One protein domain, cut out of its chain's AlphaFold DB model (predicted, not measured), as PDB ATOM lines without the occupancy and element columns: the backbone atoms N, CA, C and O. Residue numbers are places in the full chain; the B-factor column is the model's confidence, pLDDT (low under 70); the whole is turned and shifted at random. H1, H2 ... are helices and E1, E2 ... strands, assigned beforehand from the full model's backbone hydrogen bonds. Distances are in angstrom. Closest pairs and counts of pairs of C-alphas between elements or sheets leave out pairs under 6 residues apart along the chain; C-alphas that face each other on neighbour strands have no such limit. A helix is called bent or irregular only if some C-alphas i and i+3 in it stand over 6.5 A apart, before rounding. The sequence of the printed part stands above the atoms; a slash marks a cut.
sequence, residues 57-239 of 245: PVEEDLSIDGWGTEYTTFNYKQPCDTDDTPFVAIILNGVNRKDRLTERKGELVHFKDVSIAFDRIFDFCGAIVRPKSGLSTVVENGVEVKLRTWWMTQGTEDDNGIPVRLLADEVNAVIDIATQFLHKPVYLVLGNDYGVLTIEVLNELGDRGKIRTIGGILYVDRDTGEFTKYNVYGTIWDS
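What this domain is: This is residues 57 to 239 of the 245 residues of an uncharacterized protein of methanotrophic endosymbiont of Bathymodiolus azoricus (Menez Gwen) (UniProt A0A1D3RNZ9). A strongly twisted sheet has H2 and H3 packed on one face and H1 on the opposite face, while the long hairpin of E6 and E7 runs out from it as an arm whose tip, residues 139 to 144, sticks out. The small hairpin of E4 and E5 follows E3 beside this arm. The printed part has 183 residues, with three named helices and eleven named strands in the order E1 E2 E3 E4 E5 H1 E6 E7 H2 E8 H3 E9 E10 E11; the class is mixed, helices and strands. The large sheet is branched at E6, with parallel and antiparallel neighbours. The whole is compact, with a radius of gyration of the C-alphas of 16.3 A, and spans 51 by 38 by 28 A.

Where its parts are: Start at C-alpha 127, (207.691, 200.607, 247.662), where E6 begins; it runs 37.6 A to residue 140 and bends by 51 degrees at residue 137. E7, residues 143 to 151, comes back over 25.7 A. The sheet's other strands are E1, 74 to 77, E2, 88 to 92, E3, 98 to 100, E8, 186 to 190, E9, 216 to 220, E10, 227 to 231, and E11, 236 to 238, which ends at C-alpha 238, (221.964, 192.315, 244.210). E4, 102 to 104, and E5, 107 to 109, form a separate sheet. Among the helices, find H1 at 114 to 123, 15.5 A, H2 at 167 to 180, 20.3 A, and H3 at 196 to 207, 16.8 A.

How they stand to each other: Beside E6, antiparallel E1 (N 75 to O 130, 2.8 A) and E7 (N 134 to O 149, 2.9 A) lie on one side, and parallel E2 (N 91 to O 129, 2.8 A) on the other side. E3 is antiparallel to E7, with N 99 and O 148 at 2.8 A. E8 is parallel to E2, with N 189 and O 90 at 2.8 A. E8, H3 and E9 make a strand-helix-strand unit, two parallel strands joined through a helix, with a right-handed crossover; N 218 and O 188 are 2.9 A apart. E9, E10 and E11 are a meander, each the antiparallel neighbour of the one before; look at N 217 and O 230, 2.9 A, and N 229 and O 237, 2.8 A. H2 and H3 touch, closest at the C-alphas of Val 171 and Val 201, 5.4 A, with residues 171 to 175 of H2 alone; at 70.1 degrees they are only just about perpendicular. Every O i to N i+4 pair is within hydrogen-bond range in H2 and H3, but 3 of 6 in H1, which is irregular: C-alphas 116 and 119 are 7.2 A apart. E4 and E5 are a hairpin, with N 102 and O 109 at 2.9 A.

The domain as a whole: The C-alphas farthest apart, those of Asp 83 and Gly 142, are 52.4 A apart. The printed part has no cut. The link from E7 to H2 is long, 15 residues. Mean pLDDT of the printed part is 92.0, and no printed residue is under 70.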
ATOM      1  N   PRO A  57     204.321 221.335 230.467       90.44
ATOM      2  CA  PRO A  57     203.954 219.944 230.693       90.44
ATOM      3  C   PRO A  57     202.560 219.828 231.320       90.44
ATOM      4  O   PRO A  57     202.261 220.484 232.313       90.44
ATOM      5  N   VAL A  58     201.736 218.938 230.772       91.62
ATOM      6  CA  VAL A  58     200.457 218.516 231.356       91.62
ATOM      7  C   VAL A  58     200.718 217.313 232.257       91.62
ATOM      8  O   VAL A  58     201.260 216.317 231.779       91.62
ATOM      9  N   GLU A  59     200.374 217.412 233.543       93.38
ATOM     10  CA  GLU A  59     200.588 216.341 234.530       93.38
ATOM     11  C   GLU A  59     199.964 215.011 234.080       93.38
ATOM     12  O   GLU A  59     198.841 214.964 233.578       93.38
ATOM     13  N   GLU A  60     200.721 213.926 234.246       92.50
ATOM     14  CA  GLU A  60     200.261 212.564 233.991       92.50
ATOM     15  C   GLU A  60     199.358 212.093 235.144       92.50
ATOM     16  O   GLU A  60     199.769 212.095 236.307       92.50
ATOM     17  N   ASP A  61     198.147 211.635 234.820       91.38
ATOM     18  CA  ASP A  61     197.261 210.985 235.786       91.38
ATOM     19  C   ASP A  61     197.678 209.522 235.975       91.38
ATOM     20  O   ASP A  61     197.382 208.666 235.145       91.38
ATOM     21  N   LEU A  62     198.390 209.240 237.070       91.88
ATOM     22  CA  LEU A  62     198.825 207.884 237.424       91.88
ATOM     23  C   LEU A  62     197.827 207.137 238.320       91.88
ATOM     24  O   LEU A  62     198.071 205.977 238.666       91.88
ATOM     25  N   SER A  63     196.714 207.768 238.713       89.56
ATOM     26  CA  SER A  63     195.730 207.134 239.601       89.56
ATOM     27  C   SER A  63     195.090 205.903 238.948       89.56
ATOM     28  O   SER A  63     194.841 204.895 239.612       89.56
ATOM     29  N   ILE A  64     194.929 205.939 237.622       86.56
ATOM     30  CA  ILE A  64     194.421 204.832 236.801       86.56
ATOM     31  C   ILE A  64     195.320 203.586 236.839       86.56
ATOM     32  O   ILE A  64     194.827 202.472 236.681       86.56
ATOM     33  N   ASP A  65     196.611 203.764 237.123       86.44
ATOM     34  CA  ASP A  65     197.623 202.701 237.155       86.44
ATOM     35  C   ASP A  65     197.895 202.194 238.586       86.44
ATOM     36  O   ASP A  65     198.876 201.479 238.847       86.44
ATOM     37  N   GLY A  66     197.036 202.577 239.537       92.06
ATOM     38  CA  GLY A  66     197.124 202.182 240.941       92.06
ATOM     39  C   GLY A  66     198.262 202.861 241.703       92.06
ATOM     40  O   GLY A  66     198.775 202.281 242.659       92.06
ATOM     41  N   TRP A  67     198.696 204.047 241.268       96.06
ATOM     42  CA  TRP A  67     199.592 204.892 242.059       96.06
ATOM     43  C   TRP A  67     198.784 205.743 243.041       96.06
ATOM     44  O   TRP A  67     197.746 206.295 242.685       96.06
ATOM     45  N   GLY A  68     199.292 205.888 244.263       95.00
ATOM     46  CA  GLY A  68     198.858 206.922 245.194       95.00
ATOM     47  C   GLY A  68     199.353 208.290 244.727       95.00
ATOM     48  O   GLY A  68     200.522 208.447 244.357       95.00
ATOM     49  N   THR A  69     198.450 209.268 244.707       94.56
ATOM     50  CA  THR A  69     198.666 210.610 244.140       94.56
ATOM     51  C   THR A  69     198.380 211.733 245.138       94.56
ATOM     52  O   THR A  69     198.287 212.893 244.743       94.56
ATOM     53  N   GLU A  70     198.188 211.409 246.417       90.94
ATOM     54  CA  GLU A  70     197.820 212.364 247.464       90.94
ATOM     55  C   GLU A  70     198.969 213.282 247.895       90.94
ATOM     56  O   GLU A  70     198.719 214.349 248.458       90.94
ATOM     57  N   TYR A  71     200.221 212.904 247.622       88.81
ATOM     58  CA  TYR A  71     201.357 213.794 247.831       88.81
ATOM     59  C   TYR A  71     201.433 214.816 246.693       88.81
ATOM     60  O   TYR A  71     201.297 214.500 245.512       88.81
ATOM     61  N   THR A  72     201.695 216.071 247.054       87.94
ATOM     62  CA  THR A  72     201.728 217.194 246.106       87.94
ATOM     63  C   THR A  72     202.848 217.078 245.074       87.94
ATOM     64  O   THR A  72     202.727 217.606 243.971       87.94
ATOM     65  N   THR A  73     203.943 216.407 245.425       88.94
ATOM     66  CA  THR A  73     205.204 216.430 244.671       88.94
ATOM     67  C   THR A  73     205.682 215.056 244.218       88.94
ATOM     68  O   THR A  73     206.530 214.958 243.330       88.94
ATOM     69  N   PHE A  74     205.102 213.991 244.767       95.12
ATOM     70  CA  PHE A  74     205.450 212.617 244.436       95.12
ATOM     71  C   PHE A  74     204.194 211.782 244.211       95.12
ATOM     72  O   PHE A  74     203.144 212.033 244.792       95.12
ATOM     73  N   ASN A  75     204.321 210.758 243.379       96.06
ATOM     74  CA  ASN A  75     203.392 209.638 243.339       96.06
ATOM     75  C   ASN A  75     204.095 208.429 243.957       96.06
ATOM     76  O   ASN A  75     205.318 208.304 243.846       96.06
ATOM     77  N   TYR A  76     203.352 207.510 244.562       96.38
ATOM     78  CA  TYR A  76     203.937 206.280 245.093       96.38
ATOM     79  C   TYR A  76     203.122 205.048 244.731       96.38
ATOM     80  O   TYR A  76     201.946 205.131 244.391       96.38
ATOM     81  N   LYS A  77     203.763 203.887 244.790       96.38
ATOM     82  CA  LYS A  77     203.115 202.596 244.605       96.38
ATOM     83  C   LYS A  77     203.750 201.585 245.541       96.38
ATOM     84  O   LYS A  77     204.975 201.491 245.629       96.38
ATOM     85  N   GLN A  78     202.901 200.850 246.245       94.88
ATOM     86  CA  GLN A  78     203.308 199.893 247.259       94.88
ATOM     87  C   GLN A  78     202.610 198.552 246.986       94.88
ATOM     88  O   GLN A  78     201.382 198.514 246.949       94.88
ATOM     89  N   PRO A  79     203.360 197.464 246.739       94.81
ATOM     90  CA  PRO A  79     202.785 196.171 246.353       94.81
ATOM     91  C   PRO A  79     202.357 195.293 247.543       94.81
ATOM     92  O   PRO A  79     201.613 194.337 247.347       94.81
ATOM     93  N   CYS A  80     202.854 195.582 248.747       95.19
ATOM     94  CA  CYS A  80     202.643 194.802 249.972       95.19
ATOM     95  C   CYS A  80     202.186 195.735 251.101       95.19
ATOM     96  O   CYS A  80     202.256 196.951 250.946       95.19
ATOM     97  N   ASP A  81     201.742 195.214 252.242       94.56
ATOM     98  CA  ASP A  81     201.370 196.070 253.374       94.56
ATOM     99  C   ASP A  81     202.582 196.837 253.930       94.56
ATOM    100  O   ASP A  81     203.746 196.492 253.694       94.56
ATOM    101  N   THR A  82     202.323 197.929 254.654       91.69
ATOM    102  CA  THR A  82     203.390 198.804 255.171       91.69
ATOM    103  C   THR A  82     204.357 198.039 256.063       91.69
ATOM    104  O   THR A  82     205.567 198.243 255.979       91.69
ATOM    105  N   ASP A  83     203.858 197.113 256.877       92.44
ATOM    106  CA  ASP A  83     204.696 196.314 257.770       92.44
ATOM    107  C   ASP A  83     205.616 195.358 256.997       92.44
ATOM    108  O   ASP A  83     206.791 195.239 257.354       92.44
ATOM    109  N   ASP A  84     205.141 194.819 255.873       94.62
ATOM    110  CA  ASP A  84     205.875 193.886 255.007       94.62
ATOM    111  C   ASP A  84     206.802 194.573 253.997       94.62
ATOM    112  O   ASP A  84     207.634 193.921 253.367       94.62
ATOM    113  N   THR A  85     206.696 195.894 253.846       95.44
ATOM    114  CA  THR A  85     207.553 196.678 252.954       95.44
ATOM    115  C   THR A  85     208.964 196.793 253.554       95.44
ATOM    116  O   THR A  85     209.139 197.463 254.581       95.44
ATOM    117  N   PRO A  86     210.004 196.178 252.953       94.81
ATOM    118  CA  PRO A  86     211.338 196.140 253.545       94.81
ATOM    119  C   PRO A  86     212.176 197.379 253.219       94.81
ATOM    120  O   PRO A  86     213.155 197.657 253.914       94.81
ATOM    121  N   PHE A  87     211.835 198.108 252.154       96.00
ATOM    122  CA  PHE A  87     212.519 199.327 251.738       96.00
ATOM    123  C   PHE A  87     211.645 200.174 250.808       96.00
ATOM    124  O   PHE A  87     210.653 199.703 250.250       96.00
ATOM    125  N   VAL A  88     212.063 201.422 250.626       97.44
ATOM    126  CA  VAL A  88     211.430 202.410 249.748       97.44
ATOM    127  C   VAL A  88     212.464 202.881 248.736       97.44
ATOM    128  O   VAL A  88     213.576 203.232 249.118       97.44
ATOM    129  N   ALA A  89     212.111 202.901 247.460       97.88
ATOM    130  CA  ALA A  89     212.944 203.375 246.365       97.88
ATOM    131  C   ALA A  89     212.419 204.729 245.861       97.88
ATOM    132  O   ALA A  89     211.316 204.796 245.324       97.88
ATOM    133  N   ILE A  90     213.196 205.802 246.025       97.56
ATOM    134  CA  ILE A  90     212.841 207.144 245.539       97.56
ATOM    135  C   ILE A  90     213.554 207.406 244.213       97.56
ATOM    136  O   ILE A  90     214.781 207.472 244.175       97.56
ATOM    137  N   ILE A  91     212.799 207.569 243.129       97.00
ATOM    138  CA  ILE A  91     213.344 207.817 241.788       97.00
ATOM    139  C   ILE A  91     213.778 209.274 241.640       97.00
ATOM    140  O   ILE A  91     212.962 210.169 241.821       97.00
ATOM    141  N   LEU A  92     215.029 209.528 241.246       95.75
ATOM    142  CA  LEU A  92     215.549 210.884 241.036       95.75
ATOM    143  C   LEU A  92     215.931 211.098 239.567       95.75
ATOM    144  O   LEU A  92     216.877 210.490 239.078       95.75
ATOM    145  N   ASN A  93     215.196 211.960 238.855       92.94
ATOM    146  CA  ASN A  93     215.347 212.165 237.403       92.94
ATOM    147  C   ASN A  93     216.046 213.479 237.007       92.94
ATOM    148  O   ASN A  93     216.111 213.802 235.821       92.94
ATOM    149  N   GLY A  94     216.597 214.222 237.967       91.62
ATOM    150  CA  GLY A  94     217.226 215.522 237.733       91.62
ATOM    151  C   GLY A  94     216.255 216.704 237.811       91.62
ATOM    152  O   GLY A  94     215.044 216.529 237.929       91.62
ATOM    153  N   VAL A  95     216.804 217.919 237.742       92.94
ATOM    154  CA  VAL A  95     216.068 219.188 237.894       92.94
ATOM    155  C   VAL A  95     215.898 219.884 236.546       92.94
ATOM    156  O   VAL A  95     216.825 219.903 235.740       92.94
ATOM    157  N   ASN A  96     214.713 220.464 236.302       88.81
ATOM    158  CA  ASN A  96     214.349 221.165 235.054       88.81
ATOM    159  C   ASN A  96     214.631 220.354 233.780       88.81
ATOM    160  O   ASN A  96     214.931 220.897 232.715       88.81
ATOM    161  N   ARG A  97     214.551 219.028 233.893       87.56
ATOM    162  CA  ARG A  97     214.900 218.114 232.819       87.56
ATOM    163  C   ARG A  97     213.674 217.767 231.982       87.56
ATOM    164  O   ARG A  97     212.624 217.425 232.524       87.56
ATOM    165  N   LYS A  98     213.851 217.787 230.660       90.25
ATOM    166  CA  LYS A  98     212.886 217.277 229.680       90.25
ATOM    167  C   LYS A  98     213.479 216.059 228.978       90.25
ATOM    168  O   LYS A  98     214.482 216.173 228.276       90.25
ATOM    169  N   ASP A  99     212.870 214.901 229.174       92.88
ATOM    170  CA  ASP A  99     213.269 213.652 228.533       92.88
ATOM    171  C   ASP A  99     212.503 213.466 227.223       92.88
ATOM    172  O   ASP A  99     211.271 213.478 227.209       92.88
ATOM    173  N   ARG A 100     213.223 213.269 226.113       92.94
ATOM    174  CA  ARG A 100     212.600 212.970 224.818       92.94
ATOM    175  C   ARG A 100     212.036 211.559 224.814       92.94
ATOM    176  O   ARG A 100     212.766 210.601 225.054       92.94
ATOM    177  N   LEU A 101     210.761 211.440 224.483       93.69
ATOM    178  CA  LEU A 101     210.070 210.163 224.465       93.69
ATOM    179  C   LEU A 101     210.081 209.568 223.064       93.69
ATOM    180  O   LEU A 101     209.932 210.274 222.065       93.69
ATOM    181  N   THR A 102     210.221 208.252 223.007       90.81
ATOM    182  CA  THR A 102     209.990 207.455 221.808       90.81
ATOM    183  C   THR A 102     208.800 206.542 222.041       90.81
ATOM    184  O   THR A 102     208.572 206.052 223.147       90.81
ATOM    185  N   GLU A 103     208.006 206.336 220.996       87.25
ATOM    186  CA  GLU A 103     206.893 205.403 221.063       87.25
ATOM    187  C   GLU A 103     207.406 203.978 220.858       87.25
ATOM    188  O   GLU A 103     208.064 203.667 219.860       87.25
ATOM    189  N   ARG A 104     207.107 203.096 221.810       82.69
ATOM    190  CA  ARG A 104     207.447 201.678 221.743       82.69
ATOM    191  C   ARG A 104     206.246 200.872 222.210       82.69
ATOM    192  O   ARG A 104     205.850 200.967 223.360       82.69
ATOM    193  N   LYS A 105     205.674 200.061 221.313       84.56
ATOM    194  CA  LYS A 105     204.490 199.221 221.598       84.56
ATOM    195  C   LYS A 105     203.283 200.012 222.150       84.56
ATOM    196  O   LYS A 105     202.535 199.487 222.962       84.56
ATOM    197  N   GLY A 106     203.090 201.252 221.693       81.12
ATOM    198  CA  GLY A 106     202.002 202.125 222.151       81.12
ATOM    199  C   GLY A 106     202.294 202.886 223.448       81.12
ATOM    200  O   GLY A 106     201.461 203.674 223.882       81.12
ATOM    201  N   GLU A 107     203.474 202.704 224.045       82.19
ATOM    202  CA  GLU A 107     203.900 203.416 225.249       82.19
ATOM    203  C   GLU A 107     204.948 204.481 224.920       82.19
ATOM    204  O   GLU A 107     205.825 204.285 224.073       82.19
ATOM    205  N   LEU A 108     204.873 205.618 225.616       85.06
ATOM    206  CA  LEU A 108     205.875 206.677 225.537       85.06
ATOM    207  C   LEU A 108     206.976 206.418 226.562       85.06
ATOM    208  O   LEU A 108     206.786 206.617 227.766       85.06
ATOM    209  N   VAL A 109     208.139 206.003 226.066       85.38
ATOM    210  CA  VAL A 109     209.278 205.601 226.891       85.38
ATOM    211  C   VAL A 109     210.481 206.500 226.645       85.38
ATOM    212  O   VAL A 109     210.728 206.958 225.529       85.38
ATOM    213  N   HIS A 110     211.258 206.747 227.695       85.50
ATOM    214  CA  HIS A 110     212.592 207.318 227.566       85.50
ATOM    215  C   HIS A 110     213.620 206.183 227.592       85.50
ATOM    216  O   HIS A 110     213.512 205.253 228.382       85.50
ATOM    217  N   PHE A 111     214.656 206.247 226.756       81.56
ATOM    218  CA  PHE A 111     215.627 205.150 226.651       81.56
ATOM    219  C   PHE A 111     216.461 204.914 227.922       81.56
ATOM    220  O   PHE A 111     217.111 203.882 228.035       81.56
ATOM    221  N   LYS A 112     216.476 205.872 228.861       82.81
ATOM    222  CA  LYS A 112     217.153 205.728 230.162       82.81
ATOM    223  C   LYS A 112     216.199 205.481 231.327       82.81
ATOM    224  O   LYS A 112     216.657 205.540 232.466       82.81
ATOM    225  N   ASP A 113     214.914 205.291 231.040       87.12
ATOM    226  CA  ASP A 113     213.881 205.127 232.056       87.12
ATOM    227  C   ASP A 113     214.186 203.913 232.944       87.12
ATOM    228  O   ASP A 113     214.540 202.838 232.460       87.12
ATOM    229  N   VAL A 114     214.079 204.105 234.255       93.06
ATOM    230  CA  VAL A 114     214.324 203.062 235.261       93.06
ATOM    231  C   VAL A 114     213.062 202.264 235.598       93.06
ATOM    232  O   VAL A 114     213.122 201.338 236.402       93.06
ATOM    233  N   SER A 115     211.925 202.583 234.968       92.69
ATOM    234  CA  SER A 115     210.654 201.859 235.133       92.69
ATOM    235  C   SER A 115     210.725 200.377 234.780       92.69
ATOM    236  O   SER A 115     209.950 199.599 235.328       92.69
ATOM    237  N   ILE A 116     211.697 199.955 233.964       91.50
ATOM    238  CA  ILE A 116     211.967 198.534 233.696       91.50
ATOM    239  C   ILE A 116     212.238 197.724 234.977       91.50
ATOM    240  O   ILE A 116     211.937 196.536 235.023       91.50
ATOM    241  N   ALA A 117     212.744 198.358 236.040       94.69
ATOM    242  CA  ALA A 117     212.991 197.703 237.322       94.69
ATOM    243  C   ALA A 117     211.790 197.707 238.275       94.69
ATOM    244  O   ALA A 117     211.893 197.158 239.368       94.69
ATOM    245  N   PHE A 118     210.660 198.333 237.929       95.62
ATOM    246  CA  PHE A 118     209.562 198.508 238.886       95.62
ATOM    247  C   PHE A 118     208.945 197.175 239.301       95.62
ATOM    248  O   PHE A 118     208.849 196.908 240.497       95.62
ATOM    249  N   ASP A 119     208.629 196.310 238.338       94.69
ATOM    250  CA  ASP A 119     208.135 194.958 238.619       94.69
ATOM    251  C   ASP A 119     209.134 194.181 239.476       94.69
ATOM    252  O   ASP A 119     208.762 193.523 240.449       94.69
ATOM    253  N   ARG A 120     210.428 194.343 239.179       95.38
ATOM    254  CA  ARG A 120     211.490 193.694 239.936       95.38
ATOM    255  C   ARG A 120     211.584 194.205 241.368       95.38
ATOM    256  O   ARG A 120     211.778 193.414 242.281       95.38
ATOM    257  N   ILE A 121     211.425 195.502 241.604       96.62
ATOM    258  CA  ILE A 121     211.355 196.081 242.953       96.62
ATOM    259  C   ILE A 121     210.111 195.557 243.686       96.62
ATOM    260  O   ILE A 121     210.196 195.211 244.870       96.62
ATOM    261  N   PHE A 122     208.981 195.435 242.984       96.06
ATOM    262  CA  PHE A 122     207.739 194.928 243.557       96.06
ATOM    263  C   PHE A 122     207.799 193.445 243.935       96.06
ATOM    264  O   PHE A 122     207.237 193.067 244.963       96.06
ATOM    265  N   ASP A 123     208.542 192.624 243.190       95.00
ATOM    266  CA  ASP A 123     208.819 191.222 243.536       95.00
ATOM    267  C   ASP A 123     209.450 191.064 244.935       95.00
ATOM    268  O   ASP A 123     209.265 190.034 245.585       95.00
ATOM    269  N   PHE A 124     210.173 192.085 245.413       94.62
ATOM    270  CA  PHE A 124     210.780 192.137 246.749       94.62
ATOM    271  C   PHE A 124     209.978 192.983 247.751       94.62
ATOM    272  O   PHE A 124     210.535 193.423 248.759       94.62
ATOM    273  N   CYS A 125     208.693 193.235 247.484       95.69
ATOM    274  CA  CYS A 125     207.824 194.101 248.286       95.69
ATOM    275  C   CYS A 125     208.351 195.538 248.470       95.69
ATOM    276  O   CYS A 125     207.963 196.221 249.417       95.69
ATOM    277  N   GLY A 126     209.243 196.022 247.600       96.50
ATOM    278  CA  GLY A 126     209.740 197.393 247.679       96.50
ATOM    279  C   GLY A 126     208.652 198.396 247.300       96.50
ATOM    280  O   GLY A 126     207.956 198.211 246.303       96.50
ATOM    281  N   ALA A 127     208.516 199.473 248.070       97.19
ATOM    282  CA  ALA A 127     207.691 200.607 247.662       97.19
ATOM    283  C   ALA A 127     208.479 201.500 246.701       97.19
ATOM    284  O   ALA A 127     209.685 201.682 246.869       97.19
ATOM    285  N   ILE A 128     207.803 202.097 245.724       97.69
ATOM    286  CA  ILE A 128     208.404 203.062 244.800       97.69
ATOM    287  C   ILE A 128     207.750 204.413 245.018       97.69
ATOM    288  O   ILE A 128     206.528 204.518 245.033       97.69
ATOM    289  N   VAL A 129     208.572 205.446 245.131       96.94
ATOM    290  CA  VAL A 129     208.171 206.849 245.146       96.94
ATOM    291  C   VAL A 129     208.823 207.501 243.937       96.94
ATOM    292  O   VAL A 129     210.039 207.432 243.766       96.94
ATOM    293  N   ARG A 130     208.034 208.127 243.071       95.81
ATOM    294  CA  ARG A 130     208.539 208.839 241.894       95.81
ATOM    295  C   ARG A 130     208.079 210.290 241.914       95.81
ATOM    296  O   ARG A 130     206.970 210.560 242.377       95.81
ATOM    297  N   PRO A 131     208.888 211.224 241.398       95.56
ATOM    298  CA  PRO A 131     208.460 212.595 241.215       95.56
ATOM    299  C   PRO A 131     207.241 212.643 240.302       95.56
ATOM    300  O   PRO A 131     207.035 211.763 239.450       95.56
ATOM    301  N   LYS A 132     206.453 213.697 240.480       95.12
ATOM    302  CA  LYS A 132     205.407 214.058 239.532       95.12
ATOM    303  C   LYS A 132     206.019 214.262 238.149       95.12
ATOM    304  O   LYS A 132     207.198 214.603 238.000       95.12
ATOM    305  N   SER A 133     205.224 213.997 237.127       94.44
ATOM    306  CA  SER A 133     205.663 214.130 235.748       94.44
ATOM    307  C   SER A 133     204.534 214.569 234.846       94.44
ATOM    308  O   SER A 133     203.361 214.459 235.195       94.44
ATOM    309  N   GLY A 134     204.905 215.094 233.685       93.56
ATOM    310  CA  GLY A 134     203.955 215.618 232.725       93.56
ATOM    311  C   GLY A 134     204.496 215.628 231.313       93.56
ATOM    312  O   GLY A 134     205.706 215.724 231.087       93.56
ATOM    313  N   LEU A 135     203.577 215.526 230.365       93.62
ATOM    314  CA  LEU A 135     203.861 215.428 228.944       93.62
ATOM    315  C   LEU A 135     203.701 216.789 228.272       93.62
ATOM    316  O   LEU A 135     202.757 217.527 228.530       93.62
ATOM    317  N   SER A 136     204.625 217.106 227.379       92.94
ATOM    318  CA  SER A 136     204.567 218.279 226.500       92.94
ATOM    319  C   SER A 136     204.916 217.849 225.079       92.94
ATOM    320  O   SER A 136     205.581 216.829 224.881       92.94
ATOM    321  N   THR A 137     204.447 218.596 224.084       90.75
ATOM    322  CA  THR A 137     204.750 218.324 222.674       90.75
ATOM    323  C   THR A 137     205.290 219.591 222.045       90.75
ATOM    324  O   THR A 137     204.609 220.605 222.020       90.75
ATOM    325  N   VAL A 138     206.510 219.549 221.523       88.56
ATOM    326  CA  VAL A 138     207.129 220.690 220.839       88.56
ATOM    327  C   VAL A 138     207.333 220.368 219.365       88.56
ATOM    328  O   VAL A 138     207.453 219.204 218.994       88.56
ATOM    329  N   VAL A 139     207.372 221.390 218.510       85.44
ATOM    330  CA  VAL A 139     207.684 221.217 217.085       85.44
ATOM    331  C   VAL A 139     209.145 221.585 216.858       85.44
ATOM    332  O   VAL A 139     209.518 222.752 216.951       85.44
ATOM    333  N   GLU A 140     209.969 220.598 216.524       85.50
ATOM    334  CA  GLU A 140     211.377 220.781 216.179       85.50
ATOM    335  C   GLU A 140     211.584 220.440 214.706       85.50
ATOM    336  O   GLU A 140     211.316 219.321 214.277       85.50
ATOM    337  N   ASN A 141     212.058 221.400 213.909       86.75
ATOM    338  CA  ASN A 141     212.289 221.211 212.469       86.75
ATOM    339  C   ASN A 141     211.060 220.666 211.708       86.75
ATOM    340  O   ASN A 141     211.196 219.883 210.771       86.75
ATOM    341  N   GLY A 142     209.854 221.067 212.121       84.69
ATOM    342  CA  GLY A 142     208.596 220.607 211.523       84.69
ATOM    343  C   GLY A 142     208.139 219.216 211.975       84.69
ATOM    344  O   GLY A 142     207.147 218.719 211.454       84.69
ATOM    345  N   VAL A 143     208.829 218.599 212.938       87.25
ATOM    346  CA  VAL A 143     208.480 217.294 213.510       87.25
ATOM    347  C   VAL A 143     207.999 217.479 214.944       87.25
ATOM    348  O   VAL A 143     208.623 218.194 215.729       87.25
ATOM    349  N   GLU A 144     206.892 216.829 215.296       89.44
ATOM    350  CA  GLU A 144     206.408 216.789 216.675       89.44
ATOM    351  C   GLU A 144     207.312 215.912 217.545       89.44
ATOM    352  O   GLU A 144     207.629 214.767 217.218       89.44
ATOM    353  N   VAL A 145     207.708 216.457 218.687       91.25
ATOM    354  CA  VAL A 145     208.582 215.822 219.659       91.25
ATOM    355  C   VAL A 145     207.867 215.808 220.997       91.25
ATOM    356  O   VAL A 145     207.598 216.855 221.583       91.25
ATOM    357  N   LYS A 146     207.591 214.604 221.496       93.31
ATOM    358  CA  LYS A 146     207.005 214.398 222.821       93.31
ATOM    359  C   LYS A 146     208.101 214.411 223.881       93.31
ATOM    360  O   LYS A 146     209.120 213.729 223.744       93.31
ATOM    361  N   LEU A 147     207.881 215.174 224.942       93.75
ATOM    362  CA  LEU A 147     208.805 215.341 226.057       93.75
ATOM    363  C   LEU A 147     208.093 215.019 227.373       93.75
ATOM    364  O   LEU A 147     206.967 215.471 227.580       93.75
ATOM    365  N   ARG A 148     208.764 214.309 228.285       94.06
ATOM    366  CA  ARG A 148     208.339 214.163 229.685       94.06
ATOM    367  C   ARG A 148     209.179 215.078 230.566       94.06
ATOM    368  O   ARG A 148     210.405 215.014 230.534       94.06
ATOM    369  N   THR A 149     208.518 215.916 231.348       93.75
ATOM    370  CA  THR A 149     209.151 216.721 232.399       93.75
ATOM    371  C   THR A 149     208.897 216.054 233.740       93.75
ATOM    372  O   THR A 149     207.806 215.533 233.953       93.75
ATOM    373  N   TRP A 150     209.882 216.085 234.633       93.25
ATOM    374  CA  TRP A 150     209.783 215.563 235.997       93.25
ATOM    375  C   TRP A 150     209.948 216.694 237.002       93.25
ATOM    376  O   TRP A 150     210.729 217.616 236.753       93.25
ATOM    377  N   TRP A 151     209.240 216.625 238.126       94.50
ATOM    378  CA  TRP A 151     209.357 217.631 239.171       94.50
ATOM    379  C   TRP A 151     209.039 217.130 240.572       94.50
ATOM    380  O   TRP A 151     208.175 216.276 240.764       94.50
ATOM    381  N   MET A 152     209.730 217.716 241.549       94.06
ATOM    382  CA  MET A 152     209.531 217.499 242.985       94.06
ATOM    383  C   MET A 152     209.036 218.767 243.681       94.06
ATOM    384  O   MET A 152     208.734 218.738 244.866       94.06
ATOM    385  N   THR A 153     208.916 219.882 242.958       93.50
ATOM    386  CA  THR A 153     208.270 221.117 243.405       93.50
ATOM    387  C   THR A 153     207.483 221.752 242.258       93.50
ATOM    388  O   THR A 153     207.654 221.410 241.083       93.50
ATOM    389  N   GLN A 154     206.595 222.693 242.587       89.62
ATOM    390  CA  GLN A 154     205.840 223.441 241.576       89.62
ATOM    391  C   GLN A 154     206.746 224.375 240.755       89.62
ATOM    392  O   GLN A 154     206.492 224.591 239.573       89.62
ATOM    393  N   GLY A 155     207.852 224.844 241.343       91.19
ATOM    394  CA  GLY A 155     208.726 225.844 240.736       91.19
ATOM    395  C   GLY A 155     208.096 227.237 240.685       91.19
ATOM    396  O   GLY A 155     207.006 227.473 241.208       91.19
ATOM    397  N   THR A 156     208.806 228.149 240.033       92.50
ATOM    398  CA  THR A 156     208.367 229.516 239.746       92.50
ATOM    399  C   THR A 156     208.373 229.709 238.239       92.50
ATOM    400  O   THR A 156     209.309 229.282 237.566       92.50
ATOM    401  N   GLU A 157     207.333 230.329 237.692       90.94
ATOM    402  CA  GLU A 157     207.273 230.644 236.265       90.94
ATOM    403  C   GLU A 157     208.380 231.633 235.866       90.94
ATOM    404  O   GLU A 157     208.607 232.632 236.550       90.94
ATOM    405  N   ASP A 158     209.077 231.345 234.764       85.31
ATOM    406  CA  ASP A 158     209.962 232.312 234.110       85.31
ATOM    407  C   ASP A 158     209.163 233.354 233.299       85.31
ATOM    408  O   ASP A 158     207.932 233.312 233.231       85.31
ATOM    409  N   ASP A 159     209.858 234.274 232.622       83.88
ATOM    410  CA  ASP A 159     209.229 235.282 231.746       83.88
ATOM    411  C   ASP A 159     208.366 234.655 230.627       83.88
ATOM    412  O   ASP A 159     207.499 235.314 230.046       83.88
ATOM    413  N   ASN A 160     208.570 233.366 230.338       79.38
ATOM    414  CA  ASN A 160     207.826 232.583 229.362       79.38
ATOM    415  C   ASN A 160     206.749 231.700 230.011       79.38
ATOM    416  O   ASN A 160     206.178 230.846 229.333       79.38
ATOM    417  N   GLY A 161     206.401 231.883 231.289       81.50
ATOM    418  CA  GLY A 161     205.398 231.058 231.980       81.50
ATOM    419  C   GLY A 161     205.795 229.584 232.113       81.50
ATOM    420  O   GLY A 161     204.938 228.735 232.337       81.50
ATOM    421  N   ILE A 162     207.070 229.247 231.902       83.62
ATOM    422  CA  ILE A 162     207.580 227.885 232.044       83.62
ATOM    423  C   ILE A 162     208.019 227.722 233.501       83.62
ATOM    424  O   ILE A 162     208.864 228.491 233.961       83.62
ATOM    425  N   PRO A 163     207.506 226.723 234.240       89.19
ATOM    426  CA  PRO A 163     207.936 226.504 235.615       89.19
ATOM    427  C   PRO A 163     209.415 226.105 235.684       89.19
ATOM    428  O   PRO A 163     209.807 225.039 235.195       89.19
ATOM    429  N   VAL A 164     210.221 226.945 236.328       90.94
ATOM    430  CA  VAL A 164     211.639 226.730 236.627       90.94
ATOM    431  C   VAL A 164     211.796 226.421 238.110       90.94
ATOM    432  O   VAL A 164     211.248 227.097 238.977       90.94
ATOM    433  N   ARG A 165     212.554 225.372 238.412       93.75
ATOM    434  CA  ARG A 165     212.755 224.859 239.771       93.75
ATOM    435  C   ARG A 165     214.182 225.097 240.216       93.75
ATOM    436  O   ARG A 165     215.118 224.886 239.442       93.75
ATOM    437  N   LEU A 166     214.358 225.529 241.457       96.38
ATOM    438  CA  LEU A 166     215.685 225.680 242.033       96.38
ATOM    439  C   LEU A 166     216.178 224.321 242.523       96.38
ATOM    440  O   LEU A 166     215.430 223.563 243.138       96.38
ATOM    441  N   LEU A 167     217.457 224.028 242.281       96.12
ATOM    442  CA  LEU A 167     218.079 222.775 242.718       96.12
ATOM    443  C   LEU A 167     217.904 222.547 244.227       96.12
ATOM    444  O   LEU A 167     217.557 221.445 244.634       96.12
ATOM    445  N   ALA A 168     218.092 223.592 245.037       97.19
ATOM    446  CA  ALA A 168     217.956 223.507 246.489       97.19
ATOM    447  C   ALA A 168     216.542 223.089 246.930       97.19
ATOM    448  O   ALA A 168     216.401 222.281 247.845       97.19
ATOM    449  N   ASP A 169     215.499 223.593 246.266       96.81
ATOM    450  CA  ASP A 169     214.108 223.273 246.604       96.81
ATOM    451  C   ASP A 169     213.770 221.824 246.237       96.81
ATOM    452  O   ASP A 169     213.160 221.105 247.025       96.81
ATOM    453  N   GLU A 170     214.234 221.364 245.074       96.50
ATOM    454  CA  GLU A 170     214.075 219.973 244.639       96.50
ATOM    455  C   GLU A 170     214.824 219.002 245.565       96.50
ATOM    456  O   GLU A 170     214.272 217.981 245.973       96.50
ATOM    457  N   VAL A 171     216.059 219.338 245.957       97.06
ATOM    458  CA  VAL A 171     216.849 218.559 246.924       97.06
ATOM    459  C   VAL A 171     216.136 218.489 248.278       97.06
ATOM    460  O   VAL A 171     216.033 217.410 248.865       97.06
ATOM    461  N   ASN A 172     215.596 219.611 248.762       96.06
ATOM    462  CA  ASN A 172     214.832 219.649 250.009       96.06
ATOM    463  C   ASN A 172     213.567 218.793 249.937       96.06
ATOM    464  O   ASN A 172     213.321 218.020 250.858       96.06
ATOM    465  N   ALA A 173     212.820 218.856 248.834       95.69
ATOM    466  CA  ALA A 173     211.626 218.039 248.642       95.69
ATOM    467  C   ALA A 173     211.936 216.532 248.718       95.69
ATOM    468  O   ALA A 173     211.172 215.776 249.320       95.69
ATOM    469  N   VAL A 174     213.076 216.095 248.164       95.75
ATOM    470  CA  VAL A 174     213.542 214.701 248.276       95.75
ATOM    471  C   VAL A 174     213.890 214.338 249.719       95.75
ATOM    472  O   VAL A 174     213.514 213.265 250.190       95.75
ATOM    473  N   ILE A 175     214.607 215.207 250.433       95.12
ATOM    474  CA  ILE A 175     214.972 214.959 251.834       95.12
ATOM    475  C   ILE A 175     213.716 214.872 252.710       95.12
ATOM    476  O   ILE A 175     213.611 213.968 253.542       95.12
ATOM    477  N   ASP A 176     212.751 215.762 252.497       93.94
ATOM    478  CA  ASP A 176     211.503 215.792 253.252       93.94
ATOM    479  C   ASP A 176     210.712 214.498 253.053       93.94
ATOM    480  O   ASP A 176     210.384 213.832 254.039       93.94
ATOM    481  N   ILE A 177     210.488 214.062 251.807       92.94
ATOM    482  CA  ILE A 177     209.771 212.804 251.562       92.94
ATOM    483  C   ILE A 177     210.552 211.591 252.093       92.94
ATOM    484  O   ILE A 177     209.953 210.696 252.687       92.94
ATOM    485  N   ALA A 178     211.888 211.582 251.991       92.19
ATOM    486  CA  ALA A 178     212.723 210.507 252.533       92.19
ATOM    487  C   ALA A 178     212.592 210.368 254.061       92.19
ATOM    488  O   ALA A 178     212.721 209.270 254.594       92.19
ATOM    489  N   THR A 179     212.310 211.461 254.774       87.75
ATOM    490  CA  THR A 179     212.096 211.426 256.232       87.75
ATOM    491  C   THR A 179     210.677 211.019 256.631       87.75
ATOM    492  O   THR A 179     210.473 210.512 257.734       87.75
ATOM    493  N   GLN A 180     209.699 211.245 255.753       86.25
ATOM    494  CA  GLN A 180     208.278 211.038 256.036       86.25
ATOM    495  C   GLN A 180     207.781 209.648 255.623       86.25
ATOM    496  O   GLN A 180     206.825 209.138 256.206       86.25
ATOM    497  N   PHE A 181     208.400 209.025 254.618       76.50
ATOM    498  CA  PHE A 181     207.819 207.860 253.959       76.50
ATOM    499  C   PHE A 181     208.039 206.553 254.748       76.50
ATOM    500  O   PHE A 181     209.149 206.026 254.835       76.50
ATOM    501  N   LEU A 182     206.947 206.024 255.316       72.94
ATOM    502  CA  LEU A 182     206.783 204.689 255.932       72.94
ATOM    503  C   LEU A 182     207.749 204.305 257.071       72.94
ATOM    504  O   LEU A 182     207.687 203.177 257.559       72.94
ATOM    505  N   HIS A 183     208.643 205.198 257.501       84.75
ATOM    506  CA  HIS A 183     209.715 204.895 258.461       84.75
ATOM    507  C   HIS A 183     210.551 203.654 258.074       84.75
ATOM    508  O   HIS A 183     211.089 202.956 258.935       84.75
ATOM    509  N   LYS A 184     210.651 203.366 256.770       92.06
ATOM    510  CA  LYS A 184     211.429 202.248 256.216       92.06
ATOM    511  C   LYS A 184     212.781 202.736 255.689       92.06
ATOM    512  O   LYS A 184     212.942 203.927 255.432       92.06
ATOM    513  N   PRO A 185     213.759 201.835 255.478       94.12
ATOM    514  CA  PRO A 185     215.002 202.187 254.803       94.12
ATOM    515  C   PRO A 185     214.735 202.776 253.410       94.12
ATOM    516  O   PRO A 185     214.183 202.103 252.538       94.12
ATOM    517  N   VAL A 186     215.147 204.026 253.206       96.81
ATOM    518  CA  VAL A 186     214.990 204.743 251.933       96.81
ATOM    519  C   VAL A 186     216.234 204.589 251.068       96.81
ATOM    520  O   VAL A 186     217.346 204.864 251.513       96.81
ATOM    521  N   TYR A 187     216.056 204.202 249.813       97.75
ATOM    522  CA  TYR A 187     217.109 204.137 248.813       97.75
ATOM    523  C   TYR A 187     216.852 205.163 247.719       97.75
ATOM    524  O   TYR A 187     215.770 205.199 247.131       97.75
ATOM    525  N   LEU A 188     217.861 205.979 247.428       97.44
ATOM    526  CA  LEU A 188     217.814 206.924 246.316       97.44
ATOM    527  C   LEU A 188     218.173 206.183 245.027       97.44
ATOM    528  O   LEU A 188     219.257 205.604 244.925       97.44
ATOM    529  N   VAL A 189     217.262 206.165 244.057       97.50
ATOM    530  CA  VAL A 189     217.479 205.494 242.774       97.50
ATOM    531  C   VAL A 189     218.143 206.448 241.793       97.50
ATOM    532  O   VAL A 189     217.664 207.562 241.572       97.50
ATOM    533  N   LEU A 190     219.213 205.973 241.155       95.12
ATOM    534  CA  LEU A 190     219.923 206.699 240.101       95.12
ATOM    535  C   LEU A 190     219.080 206.724 238.815       95.12
ATOM    536  O   LEU A 190     219.159 205.810 237.992       95.12
ATOM    537  N   GLY A 191     218.253 207.757 238.649       92.50
ATOM    538  CA  GLY A 191     217.311 207.858 237.535       92.50
ATOM    539  C   GLY A 191     217.935 208.346 236.225       92.50
ATOM    540  O   GLY A 191     219.062 207.997 235.849       92.50
ATOM    541  N   ASN A 192     217.166 209.133 235.474       91.19
ATOM    542  CA  ASN A 192     217.477 209.482 234.081       91.19
ATOM    543  C   ASN A 192     218.679 210.429 233.918       91.19
ATOM    544  O   ASN A 192     219.219 210.564 232.809       91.19
ATOM    545  N   ASP A 193     219.105 211.082 234.996       90.75
ATOM    546  CA  ASP A 193     220.246 211.997 235.049       90.75
ATOM    547  C   ASP A 193     221.566 211.318 235.441       90.75
ATOM    548  O   ASP A 193     222.560 212.007 235.652       90.75
ATOM    549  N   TYR A 194     221.590 209.983 235.507       88.38
ATOM    550  CA  TYR A 194     222.741 209.192 235.959       88.38
ATOM    551  C   TYR A 194     223.199 209.501 237.389       88.38
ATOM    552  O   TYR A 194     224.353 209.249 237.730       88.38
ATOM    553  N   GLY A 195     222.301 210.004 238.237       92.31
ATOM    554  CA  GLY A 195     222.588 210.208 239.650       92.31
ATOM    555  C   GLY A 195     223.125 211.584 240.004       92.31
ATOM    556  O   GLY A 195     223.539 211.766 241.145       92.31
ATOM    557  N   VAL A 196     223.110 212.554 239.086       94.44
ATOM    558  CA  VAL A 196     223.530 213.932 239.391       94.44
ATOM    559  C   VAL A 196     222.730 214.483 240.573       94.44
ATOM    560  O   VAL A 196     223.316 214.830 241.592       94.44
ATOM    561  N   LEU A 197     221.397 214.453 240.514       95.50
ATOM    562  CA  LEU A 197     220.548 214.886 241.625       95.50
ATOM    563  C   LEU A 197     220.708 214.000 242.863       95.50
ATOM    564  O   LEU A 197     220.603 214.483 243.984       95.50
ATOM    565  N   THR A 198     220.991 212.707 242.683       95.75
ATOM    566  CA  THR A 198     221.276 211.825 243.824       95.75
ATOM    567  C   THR A 198     222.507 212.303 244.590       95.75
ATOM    568  O   THR A 198     222.466 212.366 245.813       95.75
ATOM    569  N   ILE A 199     223.574 212.686 243.888       95.19
ATOM    570  CA  ILE A 199     224.790 213.233 244.500       95.19
ATOM    571  C   ILE A 199     224.483 214.539 245.237       95.19
ATOM    572  O   ILE A 199     224.917 214.691 246.374       95.19
ATOM    573  N   GLU A 200     223.689 215.436 244.650       97.56
ATOM    574  CA  GLU A 200     223.290 216.688 245.312       97.56
ATOM    575  C   GLU A 200     222.521 216.430 246.617       97.56
ATOM    576  O   GLU A 200     222.826 217.019 247.654       97.56
ATOM    577  N   VAL A 201     221.582 215.477 246.612       96.81
ATOM    578  CA  VAL A 201     220.851 215.069 247.824       96.81
ATOM    579  C   VAL A 201     221.791 214.461 248.869       96.81
ATOM    580  O   VAL A 201     221.663 214.752 250.059       96.81
ATOM    581  N   LEU A 202     222.742 213.621 248.453       95.50
ATOM    582  CA  LEU A 202     223.719 213.007 249.359       95.50
ATOM    583  C   LEU A 202     224.647 214.045 249.994       95.50
ATOM    584  O   LEU A 202     224.906 213.955 251.194       95.50
ATOM    585  N   ASN A 203     225.115 215.020 249.213       96.62
ATOM    586  CA  ASN A 203     225.944 216.117 249.702       96.62
ATOM    587  C   ASN A 203     225.182 216.934 250.746       96.62
ATOM    588  O   ASN A 203     225.660 217.081 251.868       96.62
ATOM    589  N   GLU A 204     223.950 217.347 250.437       97.56
ATOM    590  CA  GLU A 204     223.122 218.122 251.365       97.56
ATOM    591  C   GLU A 204     222.806 217.339 252.655       97.56
ATOM    592  O   GLU A 204     222.853 217.878 253.763       97.56
ATOM    593  N   LEU A 205     222.519 216.036 252.553       95.44
ATOM    594  CA  LEU A 205     222.358 215.175 253.728       95.44
ATOM    595  C   LEU A 205     223.657 215.054 254.538       95.44
ATOM    596  O   LEU A 205     223.597 215.000 255.768       95.44
ATOM    597  N   GLY A 206     224.810 214.987 253.875       94.94
ATOM    598  CA  GLY A 206     226.131 214.967 254.500       94.94
ATOM    599  C   GLY A 206     226.416 216.249 255.279       94.94
ATOM    600  O   GLY A 206     226.719 216.177 256.471       94.94
ATOM    601  N   ASP A 207     226.210 217.402 254.644       96.81
ATOM    602  CA  ASP A 207     226.409 218.733 255.225       96.81
ATOM    603  C   ASP A 207     225.493 218.971 256.435       96.81
ATOM    604  O   ASP A 207     225.894 219.573 257.434       96.81
ATOM    605  N   ARG A 208     224.277 218.408 256.408       96.50
ATOM    606  CA  ARG A 208     223.330 218.424 257.537       96.50
ATOM    607  C   ARG A 208     223.632 217.393 258.630       96.50
ATOM    608  O   ARG A 208     222.904 217.344 259.621       96.50
ATOM    609  N   GLY A 209     224.620 216.513 258.451       93.94
ATOM    610  CA  GLY A 209     224.874 215.384 259.354       93.94
ATOM    611  C   GLY A 209     223.736 214.351 259.386       93.94
ATOM    612  O   GLY A 209     223.601 213.591 260.346       93.94
ATOM    613  N   LYS A 210     222.899 214.323 258.344       93.62
ATOM    614  CA  LYS A 210     221.683 213.509 258.210       93.62
ATOM    615  C   LYS A 210     221.824 212.350 257.224       93.62
ATOM    616  O   LYS A 210     220.825 211.705 256.923       93.62
ATOM    617  N   ILE A 211     223.033 212.016 256.769       91.69
ATOM    618  CA  ILE A 211     223.261 210.923 255.802       91.69
ATOM    619  C   ILE A 211     222.659 209.574 256.234       91.69
ATOM    620  O   ILE A 211     222.245 208.779 255.402       91.69
ATOM    621  N   ARG A 212     222.528 209.335 257.548       90.56
ATOM    622  CA  ARG A 212     221.915 208.121 258.119       90.56
ATOM    623  C   ARG A 212     220.385 208.064 258.004       90.56
ATOM    624  O   ARG A 212     219.791 207.094 258.456       90.56
ATOM    625  N   THR A 213     219.757 209.095 257.444       90.50
ATOM    626  CA  THR A 213     218.309 209.134 257.181       90.50
ATOM    627  C   THR A 213     217.929 208.227 256.010       90.50
ATOM    628  O   THR A 213     216.800 207.757 255.936       90.50
ATOM    629  N   ILE A 214     218.876 207.943 255.112       94.62
ATOM    630  CA  ILE A 214     218.685 207.012 254.002       94.62
ATOM    631  C   ILE A 214     219.368 205.671 254.301       94.62
ATOM    632  O   ILE A 214     220.387 205.601 254.989       94.62
ATOM    633  N   GLY A 215     218.809 204.595 253.757       94.44
ATOM    634  CA  GLY A 215     219.415 203.268 253.735       94.44
ATOM    635  C   GLY A 215     220.563 203.157 252.729       94.44
ATOM    636  O   GLY A 215     221.519 202.420 252.983       94.44
ATOM    637  N   GLY A 216     220.515 203.910 251.623       95.81
ATOM    638  CA  GLY A 216     221.577 203.896 250.620       95.81
ATOM    639  C   GLY A 216     221.172 204.384 249.233       95.81
ATOM    640  O   GLY A 216     220.261 205.194 249.074       95.81
ATOM    641  N   ILE A 217     221.870 203.864 248.226       96.81
ATOM    642  CA  ILE A 217     221.622 204.113 246.801       96.81
ATOM    643  C   ILE A 217     221.150 202.813 246.158       96.81
ATOM    644  O   ILE A 217     221.618 201.732 246.519       96.81
ATOM    645  N   LEU A 218     220.241 202.911 245.195       97.06
ATOM    646  CA  LEU A 218     219.805 201.791 244.371       97.06
ATOM    647  C   LEU A 218     220.172 202.079 242.912       97.06
ATOM    648  O   LEU A 218     219.726 203.053 242.305       97.06
ATOM    649  N   TYR A 219     221.037 201.236 242.365       95.62
ATOM    650  CA  TYR A 219     221.416 201.252 240.957       95.62
ATOM    651  C   TYR A 219     220.531 200.276 240.192       95.62
ATOM    652  O   TYR A 219     220.343 199.156 240.650       95.62
ATOM    653  N   VAL A 220     220.018 200.691 239.036       95.19
ATOM    654  CA  VAL A 220     219.211 199.853 238.143       95.19
ATOM    655  C   VAL A 220     220.013 199.542 236.886       95.19
ATOM    656  O   VAL A 220     220.475 200.460 236.198       95.19
ATOM    657  N   ASP A 221     220.125 198.259 236.560       93.81
ATOM    658  CA  ASP A 221     220.495 197.805 235.229       93.81
ATOM    659  C   ASP A 221     219.312 198.058 234.282       93.81
ATOM    660  O   ASP A 221     218.224 197.496 234.418       93.81
ATOM    661  N   ARG A 222     219.519 198.962 233.323       90.06
ATOM    662  CA  ARG A 222     218.468 199.438 232.415       90.06
ATOM    663  C   ARG A 222     218.155 198.457 231.283       90.06
ATOM    664  O   ARG A 222     217.157 198.654 230.594       90.06
ATOM    665  N   ASP A 223     218.984 197.435 231.092       90.44
ATOM    666  CA  ASP A 223     218.766 196.405 230.080       90.44
ATOM    667  C   ASP A 223     217.972 195.227 230.659       90.44
ATOM    668  O   ASP A 223     217.129 194.652 229.966       90.44
ATOM    669  N   THR A 224     218.210 194.885 231.929       91.88
ATOM    670  CA  THR A 224     217.598 193.716 232.585       91.88
ATOM    671  C   THR A 224     216.471 194.061 233.557       91.88
ATOM    672  O   THR A 224     215.605 193.223 233.796       91.88
ATOM    673  N   GLY A 225     216.457 195.275 234.116       92.06
ATOM    674  CA  GLY A 225     215.573 195.650 235.223       92.06
ATOM    675  C   GLY A 225     216.025 195.124 236.588       92.06
ATOM    676  O   GLY A 225     215.354 195.374 237.590       92.06
ATOM    677  N   GLU A 226     217.160 194.424 236.661       95.62
ATOM    678  CA  GLU A 226     217.781 194.065 237.933       95.62
ATOM    679  C   GLU A 226     218.369 195.312 238.613       95.62
ATOM    680  O   GLU A 226     218.661 196.330 237.980       95.62
ATOM    681  N   PHE A 227     218.521 195.261 239.931       95.56
ATOM    682  CA  PHE A 227     219.022 196.362 240.726       95.56
ATOM    683  C   PHE A 227     219.977 195.920 241.832       95.56
ATOM    684  O   PHE A 227     219.846 194.854 242.437       95.56
ATOM    685  N   THR A 228     220.904 196.814 242.156       95.31
ATOM    686  CA  THR A 228     221.874 196.656 243.238       95.31
ATOM    687  C   THR A 228     221.642 197.732 244.289       95.31
ATOM    688  O   THR A 228     221.614 198.927 243.986       95.31
ATOM    689  N   LYS A 229     221.500 197.318 245.549       94.44
ATOM    690  CA  LYS A 229     221.441 198.209 246.710       94.44
ATOM    691  C   LYS A 229     222.835 198.388 247.296       94.44
ATOM    692  O   LYS A 229     223.445 197.427 247.758       94.44
ATOM    693  N   TYR A 230     223.288 199.633 247.347       93.62
ATOM    694  CA  TYR A 230     224.505 200.052 248.030       93.62
ATOM    695  C   TYR A 230     224.124 200.713 249.347       93.62
ATOM    696  O   TYR A 230     223.669 201.856 249.367       93.62
ATOM    697  N   ASN A 231     224.285 199.991 250.453       92.44
ATOM    698  CA  ASN A 231     223.944 200.518 251.769       92.44
ATOM    699  C   ASN A 231     224.963 201.571 252.211       92.44
ATOM    700  O   ASN A 231     226.160 201.424 251.960       92.44
ATOM    701  N   VAL A 232     224.523 202.562 252.992       86.69
ATOM    702  CA  VAL A 232     225.419 203.569 253.604       86.69
ATOM    703  C   VAL A 232     226.521 202.961 254.491       86.69
ATOM    704  O   VAL A 232     227.518 203.613 254.781       86.69
ATOM    705  N   TYR A 233     226.366 201.697 254.900       79.75
ATOM    706  CA  TYR A 233     227.339 200.930 255.689       79.75
ATOM    707  C   TYR A 233     228.299 200.070 254.846       79.75
ATOM    708  O   TYR A 233     229.069 199.294 255.404       79.75
ATOM    709  N   GLY A 234     228.247 200.165 253.514       77.31
ATOM    710  CA  GLY A 234     229.146 199.446 252.603       77.31
ATOM    711  C   GLY A 234     228.725 198.014 252.258       77.31
ATOM    712  O   GLY A 234     229.431 197.334 251.521       77.31
ATOM    713  N   THR A 235     227.582 197.535 252.757       82.75
ATOM    714  CA  THR A 235     226.999 196.261 252.304       82.75
ATOM    715  C   THR A 235     226.335 196.435 250.940       82.75
ATOM    716  O   THR A 235     225.594 197.396 250.731       82.75
ATOM    717  N   ILE A 236     226.577 195.477 250.047       86.94
ATOM    718  CA  ILE A 236     226.010 195.417 248.699       86.94
ATOM    719  C   ILE A 236     225.026 194.245 248.644       86.94
ATOM    720  O   ILE A 236     225.304 193.180 249.200       86.94
ATOM    721  N   TRP A 237     223.870 194.452 248.021       89.69
ATOM    722  CA  TRP A 237     222.887 193.403 247.758       89.69
ATOM    723  C   TRP A 237     222.389 193.512 246.323       89.69
ATOM    724  O   TRP A 237     221.958 194.591 245.919       89.69
ATOM    725  N   ASP A 238     222.402 192.400 245.600       84.56
ATOM    726  CA  ASP A 238     221.964 192.315 244.210       84.56
ATOM    727  C   ASP A 238     220.624 191.590 244.120       84.56
ATOM    728  O   ASP A 238     220.373 190.626 244.853       84.56
ATOM    729  N   SER A 239     219.763 192.045 243.215       86.69
ATOM    730  CA  SER A 239     218.469 191.412 242.987       86.69
ATOM    731  C   SER A 239     218.560 190.137 242.151       86.69
ATOM    732  O   SER A 239     217.566 189.422 242.084       86.69
TER     733      SER A 239